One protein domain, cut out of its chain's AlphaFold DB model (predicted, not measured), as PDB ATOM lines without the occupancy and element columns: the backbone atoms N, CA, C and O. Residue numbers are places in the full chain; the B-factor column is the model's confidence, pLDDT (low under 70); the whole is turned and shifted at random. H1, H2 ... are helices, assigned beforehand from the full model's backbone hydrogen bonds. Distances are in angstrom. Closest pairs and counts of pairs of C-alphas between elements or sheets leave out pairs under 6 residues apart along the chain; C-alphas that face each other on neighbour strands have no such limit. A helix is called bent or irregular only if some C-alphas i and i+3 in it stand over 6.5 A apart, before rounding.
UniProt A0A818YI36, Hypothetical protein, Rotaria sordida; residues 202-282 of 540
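What this domain is: This is residues 202 to 282 of the 540 residues of the protein "Hypothetical protein" of Rotaria sordida (UniProt A0A818YI36). Read this as a loose, open C of helices, with H2a as one limb, short H2b at the turn and H3 as the other limb. H1 runs near the middle, and small H4 lies at the end far from H2b; residues 256 to 264 of H3 and 276 to 282 stick out. The 81 printed residues hold four named helices, H1 to H4 in order, and no named strand: all helix. The whole is loose, with a radius of gyration of the C-alphas of 14.7 A and spans of 45 by 27 by 23 A.

How they stand to each other: Start with H1, residues 202 to 216. H2, residues 222 to 249, was assigned as one helix by its hydrogen bonds but is bent: C-alphas 239 and 242 are 9.8 A apart. Its arms H2a, 222 to 239, and H2b, 242 to 249, are about perpendicular at 78 degrees. H2a is irregular, C-alphas 235 and 238 being 6.7 A apart. H1 and H2a form a helical hairpin and only just touch, with 3 pairs of C-alphas within 8 A, the closest those of Val 215 and Val 222 at 6.3 A; they run opposite ways at a shallow tilt of 27 degrees. H2b is close to but not clearly touching H3, residues 251 to 264, the closest C-alphas being those of Met 246 and Tyr 254, 7.1 A. H4, residues 273 to 280, only just touches H1, with 3 such pairs, the closest Glu 216 and Leu 274 at 6.9 A, and is apart from H3. Every O i to N i+4 pair is within hydrogen-bond range in H1, H2b and H4; H2a has 9 of 14 and H3 7 of 10.

Where its parts are: Find C-alpha 202 at (22.673, -27.268, -24.187); H1 runs 21.1 A from there. H2a covers 25.3 A, H3 20.2 A. H4 ends at C-alpha 280, (33.515, -20.650, -45.253).

The domain as a whole: The C-alphas of Pro 252 and Gly 282 are the two farthest apart, 46.4 A. The printed part has no cut and no long link, and no printed residue is under 70 in pLDDT.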
ATOM      1  N   ARG A 202      21.990 -25.984 -24.418       92.62
ATOM      2  CA  ARG A 202      22.673 -27.268 -24.187       92.62
ATOM      3  C   ARG A 202      21.914 -28.457 -24.763       92.62
ATOM      4  O   ARG A 202      22.547 -29.331 -25.352       92.62
ATOM      5  N   LEU A 203      20.592 -28.494 -24.592       94.12
ATOM      6  CA  LEU A 203      19.752 -29.543 -25.171       94.12
ATOM      7  C   LEU A 203      19.774 -29.465 -26.703       94.12
ATOM      8  O   LEU A 203      20.032 -30.474 -27.360       94.12
ATOM      9  N   MET A 204      19.608 -28.264 -27.260       92.88
ATOM     10  CA  MET A 204      19.604 -28.050 -28.709       92.88
ATOM     11  C   MET A 204      20.945 -28.401 -29.357       92.88
ATOM     12  O   MET A 204      20.973 -29.126 -30.341       92.88
ATOM     13  N   TYR A 205      22.076 -27.978 -28.789       94.50
ATOM     14  CA  TYR A 205      23.385 -28.285 -29.375       94.50
ATOM     15  C   TYR A 205      23.796 -29.752 -29.199       94.50
ATOM     16  O   TYR A 205      24.594 -30.253 -29.989       94.50
ATOM     17  N   ALA A 206      23.247 -30.471 -28.213       95.62
ATOM     18  CA  ALA A 206      23.396 -31.923 -28.146       95.62
ATOM     19  C   ALA A 206      22.625 -32.617 -29.282       95.62
ATOM     20  O   ALA A 206      23.173 -33.522 -29.908       95.62
ATOM     21  N   LEU A 207      21.405 -32.154 -29.583       96.06
ATOM     22  CA  LEU A 207      20.627 -32.614 -30.736       96.06
ATOM     23  C   LEU A 207      21.342 -32.290 -32.055       96.06
ATOM     24  O   LEU A 207      21.517 -33.178 -32.884       96.06
ATOM     25  N   TYR A 208      21.819 -31.053 -32.228       96.75
ATOM     26  CA  TYR A 208      22.546 -30.635 -33.429       96.75
ATOM     27  C   TYR A 208      23.811 -31.457 -33.641       96.75
ATOM     28  O   TYR A 208      24.078 -31.887 -34.758       96.75
ATOM     29  N   ARG A 209      24.577 -31.717 -32.577       97.56
ATOM     30  CA  ARG A 209      25.785 -32.541 -32.657       97.56
ATOM     31  C   ARG A 209      25.493 -33.917 -33.261       97.56
ATOM     32  O   ARG A 209      26.249 -34.366 -34.118       97.56
ATOM     33  N   GLU A 210      24.412 -34.564 -32.836       98.00
ATOM     34  CA  GLU A 210      24.013 -35.860 -33.395       98.00
ATOM     35  C   GLU A 210      23.479 -35.721 -34.826       98.00
ATOM     36  O   GLU A 210      23.856 -36.495 -35.699       98.00
ATOM     37  N   ALA A 211      22.667 -34.693 -35.098       97.94
ATOM     38  CA  ALA A 211      22.148 -34.399 -36.433       97.94
ATOM     39  C   ALA A 211      23.272 -34.253 -37.472       97.94
ATOM     40  O   ALA A 211      23.240 -34.903 -38.516       97.94
ATOM     41  N   PHE A 212      24.303 -33.460 -37.163       98.25
ATOM     42  CA  PHE A 212      25.477 -33.317 -38.025       98.25
ATOM     43  C   PHE A 212      26.199 -34.642 -38.232       98.25
ATOM     44  O   PHE A 212      26.515 -34.988 -39.367       98.25
ATOM     45  N   TYR A 213      26.420 -35.402 -37.156       98.06
ATOM     46  CA  TYR A 213      27.082 -36.698 -37.241       98.06
ATOM     47  C   TYR A 213      26.343 -37.666 -38.178       98.06
ATOM     48  O   TYR A 213      26.981 -38.327 -39.001       98.06
ATOM     49  N   LEU A 214      25.010 -37.716 -38.103       98.19
ATOM     50  CA  LEU A 214      24.188 -38.556 -38.975       98.19
ATOM     51  C   LEU A 214      24.318 -38.158 -40.452       98.19
ATOM     52  O   LEU A 214      24.466 -39.035 -41.306       98.19
ATOM     53  N   VAL A 215      24.320 -36.856 -40.752       98.19
ATOM     54  CA  VAL A 215      24.446 -36.349 -42.128       98.19
ATOM     55  C   VAL A 215      25.853 -36.569 -42.685       98.19
ATOM     56  O   VAL A 215      26.013 -37.116 -43.774       98.19
ATOM     57  N   GLU A 216      26.890 -36.200 -41.934       97.81
ATOM     58  CA  GLU A 216      28.287 -36.291 -42.383       97.81
ATOM     59  C   GLU A 216      28.748 -37.731 -42.636       97.81
ATOM     60  O   GLU A 216      29.617 -37.962 -43.476       97.81
ATOM     61  N   ASN A 217      28.152 -38.703 -41.940       97.56
ATOM     62  CA  ASN A 217      28.449 -40.125 -42.115       97.56
ATOM     63  C   ASN A 217      27.462 -40.839 -43.057       97.56
ATOM     64  O   ASN A 217      27.533 -42.058 -43.205       97.56
ATOM     65  N   GLY A 218      26.565 -40.099 -43.719       96.94
ATOM     66  CA  GLY A 218      25.676 -40.629 -44.753       96.94
ATOM     67  C   GLY A 218      24.535 -41.512 -44.239       96.94
ATOM     68  O   GLY A 218      23.985 -42.292 -45.014       96.94
ATOM     69  N   TYR A 219      24.172 -41.411 -42.957       97.38
ATOM     70  CA  TYR A 219      23.005 -42.109 -42.404       97.38
ATOM     71  C   TYR A 219      21.683 -41.465 -42.836       97.38
ATOM     72  O   TYR A 219      20.670 -42.157 -42.921       97.38
ATOM     73  N   ALA A 220      21.689 -40.153 -43.086       96.88
ATOM     74  CA  ALA A 220      20.514 -39.373 -43.458       96.88
ATOM     75  C   ALA A 220      20.911 -38.135 -44.278       96.88
ATOM     76  O   ALA A 220      22.041 -37.656 -44.181       96.88
ATOM     77  N   SER A 221      19.980 -37.597 -45.066       96.06
ATOM     78  CA  SER A 221      20.113 -36.242 -45.616       96.06
ATOM     79  C   SER A 221      19.737 -35.180 -44.570       96.06
ATOM     80  O   SER A 221      19.137 -35.506 -43.544       96.06
ATOM     81  N   VAL A 222      20.065 -33.905 -44.826       94.44
ATOM     82  CA  VAL A 222      19.610 -32.777 -43.983       94.44
ATOM     83  C   VAL A 222      18.080 -32.794 -43.861       94.44
ATOM     84  O   VAL A 222      17.543 -32.758 -42.756       94.44
ATOM     85  N   ASP A 223      17.390 -32.973 -44.988       89.75
ATOM     86  CA  ASP A 223      15.931 -33.020 -45.087       89.75
ATOM     87  C   ASP A 223      15.321 -34.146 -44.243       89.75
ATOM     88  O   ASP A 223      14.284 -33.959 -43.602       89.75
ATOM     89  N   ASP A 224      15.951 -35.325 -44.233       93.12
ATOM     90  CA  ASP A 224      15.474 -36.471 -43.457       93.12
ATOM     91  C   ASP A 224      15.598 -36.224 -41.952       93.12
ATOM     92  O   ASP A 224      14.686 -36.573 -41.196       93.12
ATOM     93  N   VAL A 225      16.690 -35.587 -41.514       95.94
ATOM     94  CA  VAL A 225      16.879 -35.218 -40.105       95.94
ATOM     95  C   VAL A 225      15.854 -34.166 -39.680       95.94
ATOM     96  O   VAL A 225      15.193 -34.342 -38.654       95.94
ATOM     97  N   ASP A 226      15.640 -33.125 -40.487       90.69
ATOM     98  CA  ASP A 226      14.623 -32.104 -40.212       90.69
ATOM     99  C   ASP A 226      13.209 -32.701 -40.189       90.69
ATOM    100  O   ASP A 226      12.368 -32.315 -39.370       90.69
ATOM    101  N   ARG A 227      12.922 -33.675 -41.060       85.25
ATOM    102  CA  ARG A 227      11.636 -34.385 -41.083       85.25
ATOM    103  C   ARG A 227      11.432 -35.225 -39.824       85.25
ATOM    104  O   ARG A 227      10.349 -35.169 -39.245       85.25
ATOM    105  N   ALA A 228      12.448 -35.963 -39.378       90.12
ATOM    106  CA  ALA A 228      12.382 -36.742 -38.142       90.12
ATOM    107  C   ALA A 228      12.171 -35.837 -36.917       90.12
ATOM    108  O   ALA A 228      11.301 -36.103 -36.086       90.12
ATOM    109  N   CYS A 229      12.905 -34.722 -36.846       91.50
ATOM    110  CA  CYS A 229      12.757 -33.738 -35.777       91.50
ATOM    111  C   CYS A 229      11.352 -33.132 -35.743       91.50
ATOM    112  O   CYS A 229      10.780 -33.020 -34.665       91.50
ATOM    113  N   ARG A 230      10.772 -32.762 -36.889       83.69
ATOM    114  CA  ARG A 230       9.430 -32.155 -36.941       83.69
ATOM    115  C   ARG A 230       8.307 -33.153 -36.654       83.69
ATOM    116  O   ARG A 230       7.401 -32.834 -35.889       83.69
ATOM    117  N   ASN A 231       8.371 -34.344 -37.249       81.69
ATOM    118  CA  ASN A 231       7.250 -35.290 -37.261       81.69
ATOM    119  C   ASN A 231       7.202 -36.236 -36.055       81.69
ATOM    120  O   ASN A 231       6.179 -36.887 -35.860       81.69
ATOM    121  N   ASP A 232       8.271 -36.323 -35.262       85.69
ATOM    122  CA  ASP A 232       8.278 -37.104 -34.023       85.69
ATOM    123  C   ASP A 232       8.558 -36.207 -32.814       85.69
ATOM    124  O   ASP A 232       7.626 -35.795 -32.125       85.69
ATOM    125  N   ALA A 233       9.819 -35.826 -32.586       86.88
ATOM    126  CA  ALA A 233      10.206 -35.056 -31.404       86.88
ATOM    127  C   ALA A 233       9.405 -33.746 -31.267       86.88
ATOM    128  O   ALA A 233       8.746 -33.511 -30.256       86.88
ATOM    129  N   GLY A 234       9.376 -32.923 -32.314       86.00
ATOM    130  CA  GLY A 234       8.645 -31.657 -32.349       86.00
ATOM    131  C   GLY A 234       7.137 -31.808 -32.131       86.00
ATOM    132  O   GLY A 234       6.526 -30.929 -31.518       86.00
ATOM    133  N   TYR A 235       6.551 -32.936 -32.550       81.25
ATOM    134  CA  TYR A 235       5.117 -33.207 -32.430       81.25
ATOM    135  C   TYR A 235       4.663 -33.294 -30.966       81.25
ATOM    136  O   TYR A 235       3.684 -32.657 -30.583       81.25
ATOM    137  N   TRP A 236       5.379 -34.044 -30.121       83.31
ATOM    138  CA  TRP A 236       5.013 -34.207 -28.706       83.31
ATOM    139  C   TRP A 236       5.717 -33.213 -27.769       83.31
ATOM    140  O   TRP A 236       5.217 -32.948 -26.670       83.31
ATOM    141  N   MET A 237       6.860 -32.636 -28.165       87.00
ATOM    142  CA  MET A 237       7.650 -31.754 -27.292       87.00
ATOM    143  C   MET A 237       6.883 -30.506 -26.858       87.00
ATOM    144  O   MET A 237       6.996 -30.112 -25.698       87.00
ATOM    145  N   THR A 238       6.069 -29.928 -27.743       77.00
ATOM    146  CA  THR A 238       5.235 -28.752 -27.436       77.00
ATOM    147  C   THR A 238       4.140 -29.036 -26.404       77.00
ATOM    148  O   THR A 238       3.693 -28.118 -25.718       77.00
ATOM    149  N   LEU A 239       3.722 -30.300 -26.274       71.69
ATOM    150  CA  LEU A 239       2.669 -30.729 -25.358       71.69
ATOM    151  C   LEU A 239       3.216 -31.089 -23.970       71.69
ATOM    152  O   LEU A 239       2.596 -30.770 -22.960       71.69
ATOM    153  N   VAL A 240       4.338 -31.808 -23.897       71.50
ATOM    154  CA  VAL A 240       4.766 -32.423 -22.628       71.50
ATOM    155  C   VAL A 240       6.253 -32.286 -22.299       71.50
ATOM    156  O   VAL A 240       6.630 -32.430 -21.137       71.50
ATOM    157  N   GLY A 241       7.117 -31.991 -23.270       86.12
ATOM    158  CA  GLY A 241       8.567 -32.014 -23.062       86.12
ATOM    159  C   GLY A 241       9.119 -33.402 -22.679       86.12
ATOM    160  O   GLY A 241       8.394 -34.393 -22.572       86.12
ATOM    161  N   CYS A 242      10.441 -33.501 -22.504       90.19
ATOM    162  CA  CYS A 242      11.147 -34.793 -22.512       90.19
ATOM    163  C   CYS A 242      10.758 -35.738 -21.364       90.19
ATOM    164  O   CYS A 242      10.528 -36.925 -21.583       90.19
ATOM    165  N   PHE A 243      10.700 -35.234 -20.128       87.19
ATOM    166  CA  PHE A 243      10.472 -36.090 -18.958       87.19
ATOM    167  C   PHE A 243       9.040 -36.607 -18.887       87.19
ATOM    168  O   PHE A 243       8.824 -37.797 -18.673       87.19
ATOM    169  N   ARG A 244       8.056 -35.737 -19.130       81.31
ATOM    170  CA  ARG A 244       6.651 -36.146 -19.132       81.31
ATOM    171  C   ARG A 244       6.346 -37.079 -20.299       81.31
ATOM    172  O   ARG A 244       5.531 -37.977 -20.127       81.31
ATOM    173  N   TRP A 245       6.994 -36.911 -21.452       85.88
ATOM    174  CA  TRP A 245       6.872 -37.879 -22.540       85.88
ATOM    175  C   TRP A 245       7.298 -39.281 -22.095       85.88
ATOM    176  O   TRP A 245       6.518 -40.214 -22.242       85.88
ATOM    177  N   MET A 246       8.461 -39.416 -21.442       89.25
ATOM    178  CA  MET A 246       8.916 -40.707 -20.902       89.25
ATOM    179  C   MET A 246       7.970 -41.287 -19.840       89.25
ATOM    180  O   MET A 246       7.794 -42.506 -19.784       89.25
ATOM    181  N   ASP A 247       7.340 -40.442 -19.018       77.88
ATOM    182  CA  ASP A 247       6.292 -40.885 -18.089       77.88
ATOM    183  C   ASP A 247       5.074 -41.454 -18.834       77.88
ATOM    184  O   ASP A 247       4.512 -42.463 -18.411       77.88
ATOM    185  N   LEU A 248       4.663 -40.819 -19.938       71.62
ATOM    186  CA  LEU A 248       3.490 -41.220 -20.720       71.62
ATOM    187  C   LEU A 248       3.703 -42.519 -21.501       71.62
ATOM    188  O   LEU A 248       2.768 -43.306 -21.641       71.62
ATOM    189  N   THR A 249       4.908 -42.745 -22.016       84.75
ATOM    190  CA  THR A 249       5.211 -43.867 -22.921       84.75
ATOM    191  C   THR A 249       5.959 -45.017 -22.240       84.75
ATOM    192  O   THR A 249       6.017 -46.117 -22.787       84.75
ATOM    193  N   GLY A 250       6.464 -44.809 -21.018       88.12
ATOM    194  CA  GLY A 250       6.984 -45.856 -20.140       88.12
ATOM    195  C   GLY A 250       8.498 -45.800 -19.918       88.12
ATOM    196  O   GLY A 250       9.292 -46.283 -20.726       88.12
ATOM    197  N   ILE A 251       8.898 -45.330 -18.734       92.50
ATOM    198  CA  ILE A 251      10.300 -45.157 -18.304       92.50
ATOM    199  C   ILE A 251      11.197 -46.404 -18.499       92.50
ATOM    200  O   ILE A 251      12.330 -46.235 -18.960       92.50
ATOM    201  N   PRO A 252      10.776 -47.655 -18.189       95.44
ATOM    202  CA  PRO A 252      11.672 -48.813 -18.291       95.44
ATOM    203  C   PRO A 252      12.203 -49.071 -19.706       95.44
ATOM    204  O   PRO A 252      13.341 -49.517 -19.858       95.44
ATOM    205  N   ALA A 253      11.405 -48.763 -20.735       92.12
ATOM    206  CA  ALA A 253      11.817 -48.905 -22.127       92.12
ATOM    207  C   ALA A 253      12.949 -47.925 -22.461       92.12
ATOM    208  O   ALA A 253      13.989 -48.347 -22.966       92.12
ATOM    209  N   TYR A 254      12.808 -46.649 -22.080       94.44
ATOM    210  CA  TYR A 254      13.872 -45.652 -22.242       94.44
ATOM    211  C   TYR A 254      15.132 -46.043 -21.488       94.44
ATOM    212  O   TYR A 254      16.211 -45.971 -22.058       94.44
ATOM    213  N   HIS A 255      15.014 -46.514 -20.246       95.94
ATOM    214  CA  HIS A 255      16.178 -46.962 -19.483       95.94
ATOM    215  C   HIS A 255      16.952 -48.075 -20.212       95.94
ATOM    216  O   HIS A 255      18.180 -48.031 -20.275       95.94
ATOM    217  N   SER A 256      16.245 -49.049 -20.800       95.81
ATOM    218  CA  SER A 256      16.881 -50.105 -21.595       95.81
ATOM    219  C   SER A 256      17.550 -49.548 -22.850       95.81
ATOM    220  O   SER A 256      18.711 -49.854 -23.098       95.81
ATOM    221  N   VAL A 257      16.851 -48.703 -23.614       96.19
ATOM    222  CA  VAL A 257      17.383 -48.108 -24.851       96.19
ATOM    223  C   VAL A 257      18.593 -47.221 -24.564       96.19
ATOM    224  O   VAL A 257      19.597 -47.322 -25.255       96.19
ATOM    225  N   MET A 258      18.547 -46.389 -23.521       97.00
ATOM    226  CA  MET A 258      19.643 -45.489 -23.146       97.00
ATOM    227  C   MET A 258      20.927 -46.249 -22.808       97.00
ATOM    228  O   MET A 258      22.012 -45.785 -23.151       97.00
ATOM    229  N   LYS A 259      20.822 -47.425 -22.175       96.19
ATOM    230  CA  LYS A 259      21.982 -48.261 -21.844       96.19
ATOM    231  C   LYS A 259      22.770 -48.675 -23.090       96.19
ATOM    232  O   LYS A 259      23.998 -48.678 -23.048       96.19
ATOM    233  N   ASP A 260      22.061 -49.007 -24.163       96.38
ATOM    234  CA  ASP A 260      22.665 -49.537 -25.383       96.38
ATOM    235  C   ASP A 260      22.971 -48.429 -26.406       96.38
ATOM    236  O   ASP A 260      23.979 -48.505 -27.103       96.38
ATOM    237  N   LEU A 261      22.147 -47.375 -26.460       96.69
ATOM    238  CA  LEU A 261      22.265 -46.285 -27.430       96.69
ATOM    239  C   LEU A 261      23.253 -45.194 -26.995       96.69
ATOM    240  O   LEU A 261      24.002 -44.691 -27.824       96.69
ATOM    241  N   PHE A 262      23.310 -44.810 -25.712       97.06
ATOM    242  CA  PHE A 262      24.205 -43.721 -25.281       97.06
ATOM    243  C   PHE A 262      25.684 -43.951 -25.619       97.06
ATOM    244  O   PHE A 262      26.328 -42.987 -26.033       97.06
ATOM    245  N   PRO A 263      26.244 -45.173 -25.501       97.19
ATOM    246  CA  PRO A 263      27.622 -45.435 -25.912       97.19
ATOM    247  C   PRO A 263      27.891 -45.240 -27.410       97.19
ATOM    248  O   PRO A 263      29.054 -45.136 -27.790       97.19
ATOM    249  N   THR A 264      26.853 -45.224 -28.254       95.62
ATOM    250  CA  THR A 264      26.989 -45.081 -29.711       95.62
ATOM    251  C   THR A 264      26.741 -43.657 -30.205       95.62
ATOM    252  O   THR A 264      27.055 -43.378 -31.359       95.62
ATOM    253  N   LEU A 265      26.175 -42.775 -29.372       97.50
ATOM    254  CA  LEU A 265      25.915 -41.381 -29.737       97.50
ATOM    255  C   LEU A 265      27.216 -40.591 -29.898       97.50
ATOM    256  O   LEU A 265      28.208 -40.818 -29.194       97.50
ATOM    257  N   HIS A 266      27.194 -39.600 -30.783       96.50
ATOM    258  CA  HIS A 266      28.329 -38.733 -31.027       96.50
ATOM    259  C   HIS A 266      28.622 -37.826 -29.822       96.50
ATOM    260  O   HIS A 266      27.752 -37.150 -29.260       96.50
ATOM    261  N   ASN A 267      29.900 -37.766 -29.440       96.06
ATOM    262  CA  ASN A 267      30.412 -36.994 -28.306       96.06
ATOM    263  C   ASN A 267      31.562 -36.043 -28.695       96.06
ATOM    264  O   ASN A 267      32.353 -35.657 -27.834       96.06
ATOM    265  N   GLY A 268      31.656 -35.674 -29.977       94.69
ATOM    266  CA  GLY A 268      32.662 -34.737 -30.475       94.69
ATOM    267  C   GLY A 268      32.591 -33.359 -29.811       94.69
ATOM    268  O   GLY A 268      31.532 -32.914 -29.358       94.69
ATOM    269  N   ILE A 269      33.747 -32.695 -29.750       95.56
ATOM    270  CA  ILE A 269      33.927 -31.356 -29.160       95.56
ATOM    271  C   ILE A 269      34.267 -30.279 -30.198       95.56
ATOM    272  O   ILE A 269      34.331 -29.102 -29.855       95.56
ATOM    273  N   GLU A 270      34.494 -30.689 -31.443       96.06
ATOM    274  CA  GLU A 270      34.846 -29.811 -32.554       96.06
ATOM    275  C   GLU A 270      33.590 -29.333 -33.289       96.06
ATOM    276  O   GLU A 270      32.534 -29.970 -33.234       96.06
ATOM    277  N   VAL A 271      33.711 -28.211 -33.998       96.38
ATOM    278  CA  VAL A 271      32.657 -27.745 -34.908       96.38
ATOM    279  C   VAL A 271      32.525 -28.753 -36.061       96.38
ATOM    280  O   VAL A 271      33.546 -29.088 -36.668       96.38
ATOM    281  N   PRO A 272      31.307 -29.234 -36.388       97.00
ATOM    282  CA  PRO A 272      31.106 -30.146 -37.509       97.00
ATOM    283  C   PRO A 272      31.581 -29.549 -38.834       97.00
ATOM    284  O   PRO A 272      31.419 -28.352 -39.092       97.00
ATOM    285  N   LYS A 273      32.153 -30.390 -39.694       96.88
ATOM    286  CA  LYS A 273      32.726 -29.963 -40.971       96.88
ATOM    287  C   LYS A 273      31.667 -29.375 -41.906       96.88
ATOM    288  O   LYS A 273      31.937 -28.386 -42.578       96.88
ATOM    289  N   LEU A 274      30.468 -29.949 -41.929       96.75
ATOM    290  CA  LEU A 274      29.373 -29.539 -42.804       96.75
ATOM    291  C   LEU A 274      29.010 -28.060 -42.609       96.75
ATOM    292  O   LEU A 274      28.911 -27.321 -43.585       96.75
ATOM    293  N   ILE A 275      28.834 -27.612 -41.360       97.25
ATOM    294  CA  ILE A 275      28.517 -26.204 -41.084       97.25
ATOM    295  C   ILE A 275      29.726 -25.292 -41.316       97.25
ATOM    296  O   ILE A 275      29.562 -24.187 -41.832       97.25
ATOM    297  N   ASP A 276      30.936 -25.752 -40.990       97.00
ATOM    298  CA  ASP A 276      32.172 -24.997 -41.216       97.00
ATOM    299  C   ASP A 276      32.404 -24.718 -42.713       97.00
ATOM    300  O   ASP A 276      32.691 -23.582 -43.097       97.00
ATOM    301  N   ASP A 277      32.186 -25.713 -43.578       97.06
ATOM    302  CA  ASP A 277      32.305 -25.573 -45.031       97.06
ATOM    303  C   ASP A 277      31.261 -24.584 -45.599       97.06
ATOM    304  O   ASP A 277      31.610 -23.725 -46.414       97.06
ATOM    305  N   ILE A 278      30.005 -24.628 -45.128       96.00
ATOM    306  CA  ILE A 278      28.942 -23.682 -45.534       96.00
ATOM    307  C   ILE A 278      29.297 -22.247 -45.130       96.00
ATOM    308  O   ILE A 278      29.190 -21.318 -45.938       96.00
ATOM    309  N   VAL A 279      29.747 -22.047 -43.889       96.25
ATOM    310  CA  VAL A 279      30.129 -20.720 -43.388       96.25
ATOM    311  C   VAL A 279      31.338 -20.182 -44.157       96.25
ATOM    312  O   VAL A 279      31.335 -19.018 -44.560       96.25
ATOM    313  N   LYS A 280      32.345 -21.019 -44.435       96.50
ATOM    314  CA  LYS A 280      33.515 -20.650 -45.253       96.50
ATOM    315  C   LYS A 280      33.150 -20.294 -46.692       96.50
ATOM    316  O   LYS A 280      33.792 -19.422 -47.275       96.50
ATOM    317  N   ALA A 281      32.112 -20.915 -47.247       96.19
ATOM    318  CA  ALA A 281      31.549 -20.552 -48.546       96.19
ATOM    319  C   ALA A 281      30.722 -19.247 -48.515       96.19
ATOM    320  O   ALA A 281      30.289 -18.768 -49.562       96.19
ATOM    321  N   GLY A 282      30.524 -18.643 -47.338       95.00
ATOM    322  CA  GLY A 282      29.789 -17.392 -47.155       95.00
ATOM    323  C   GLY A 282      28.287 -17.566 -46.921       95.00
ATOM    324  O   GLY A 282      27.552 -16.584 -47.037       95.00
TER     325      GLY A 282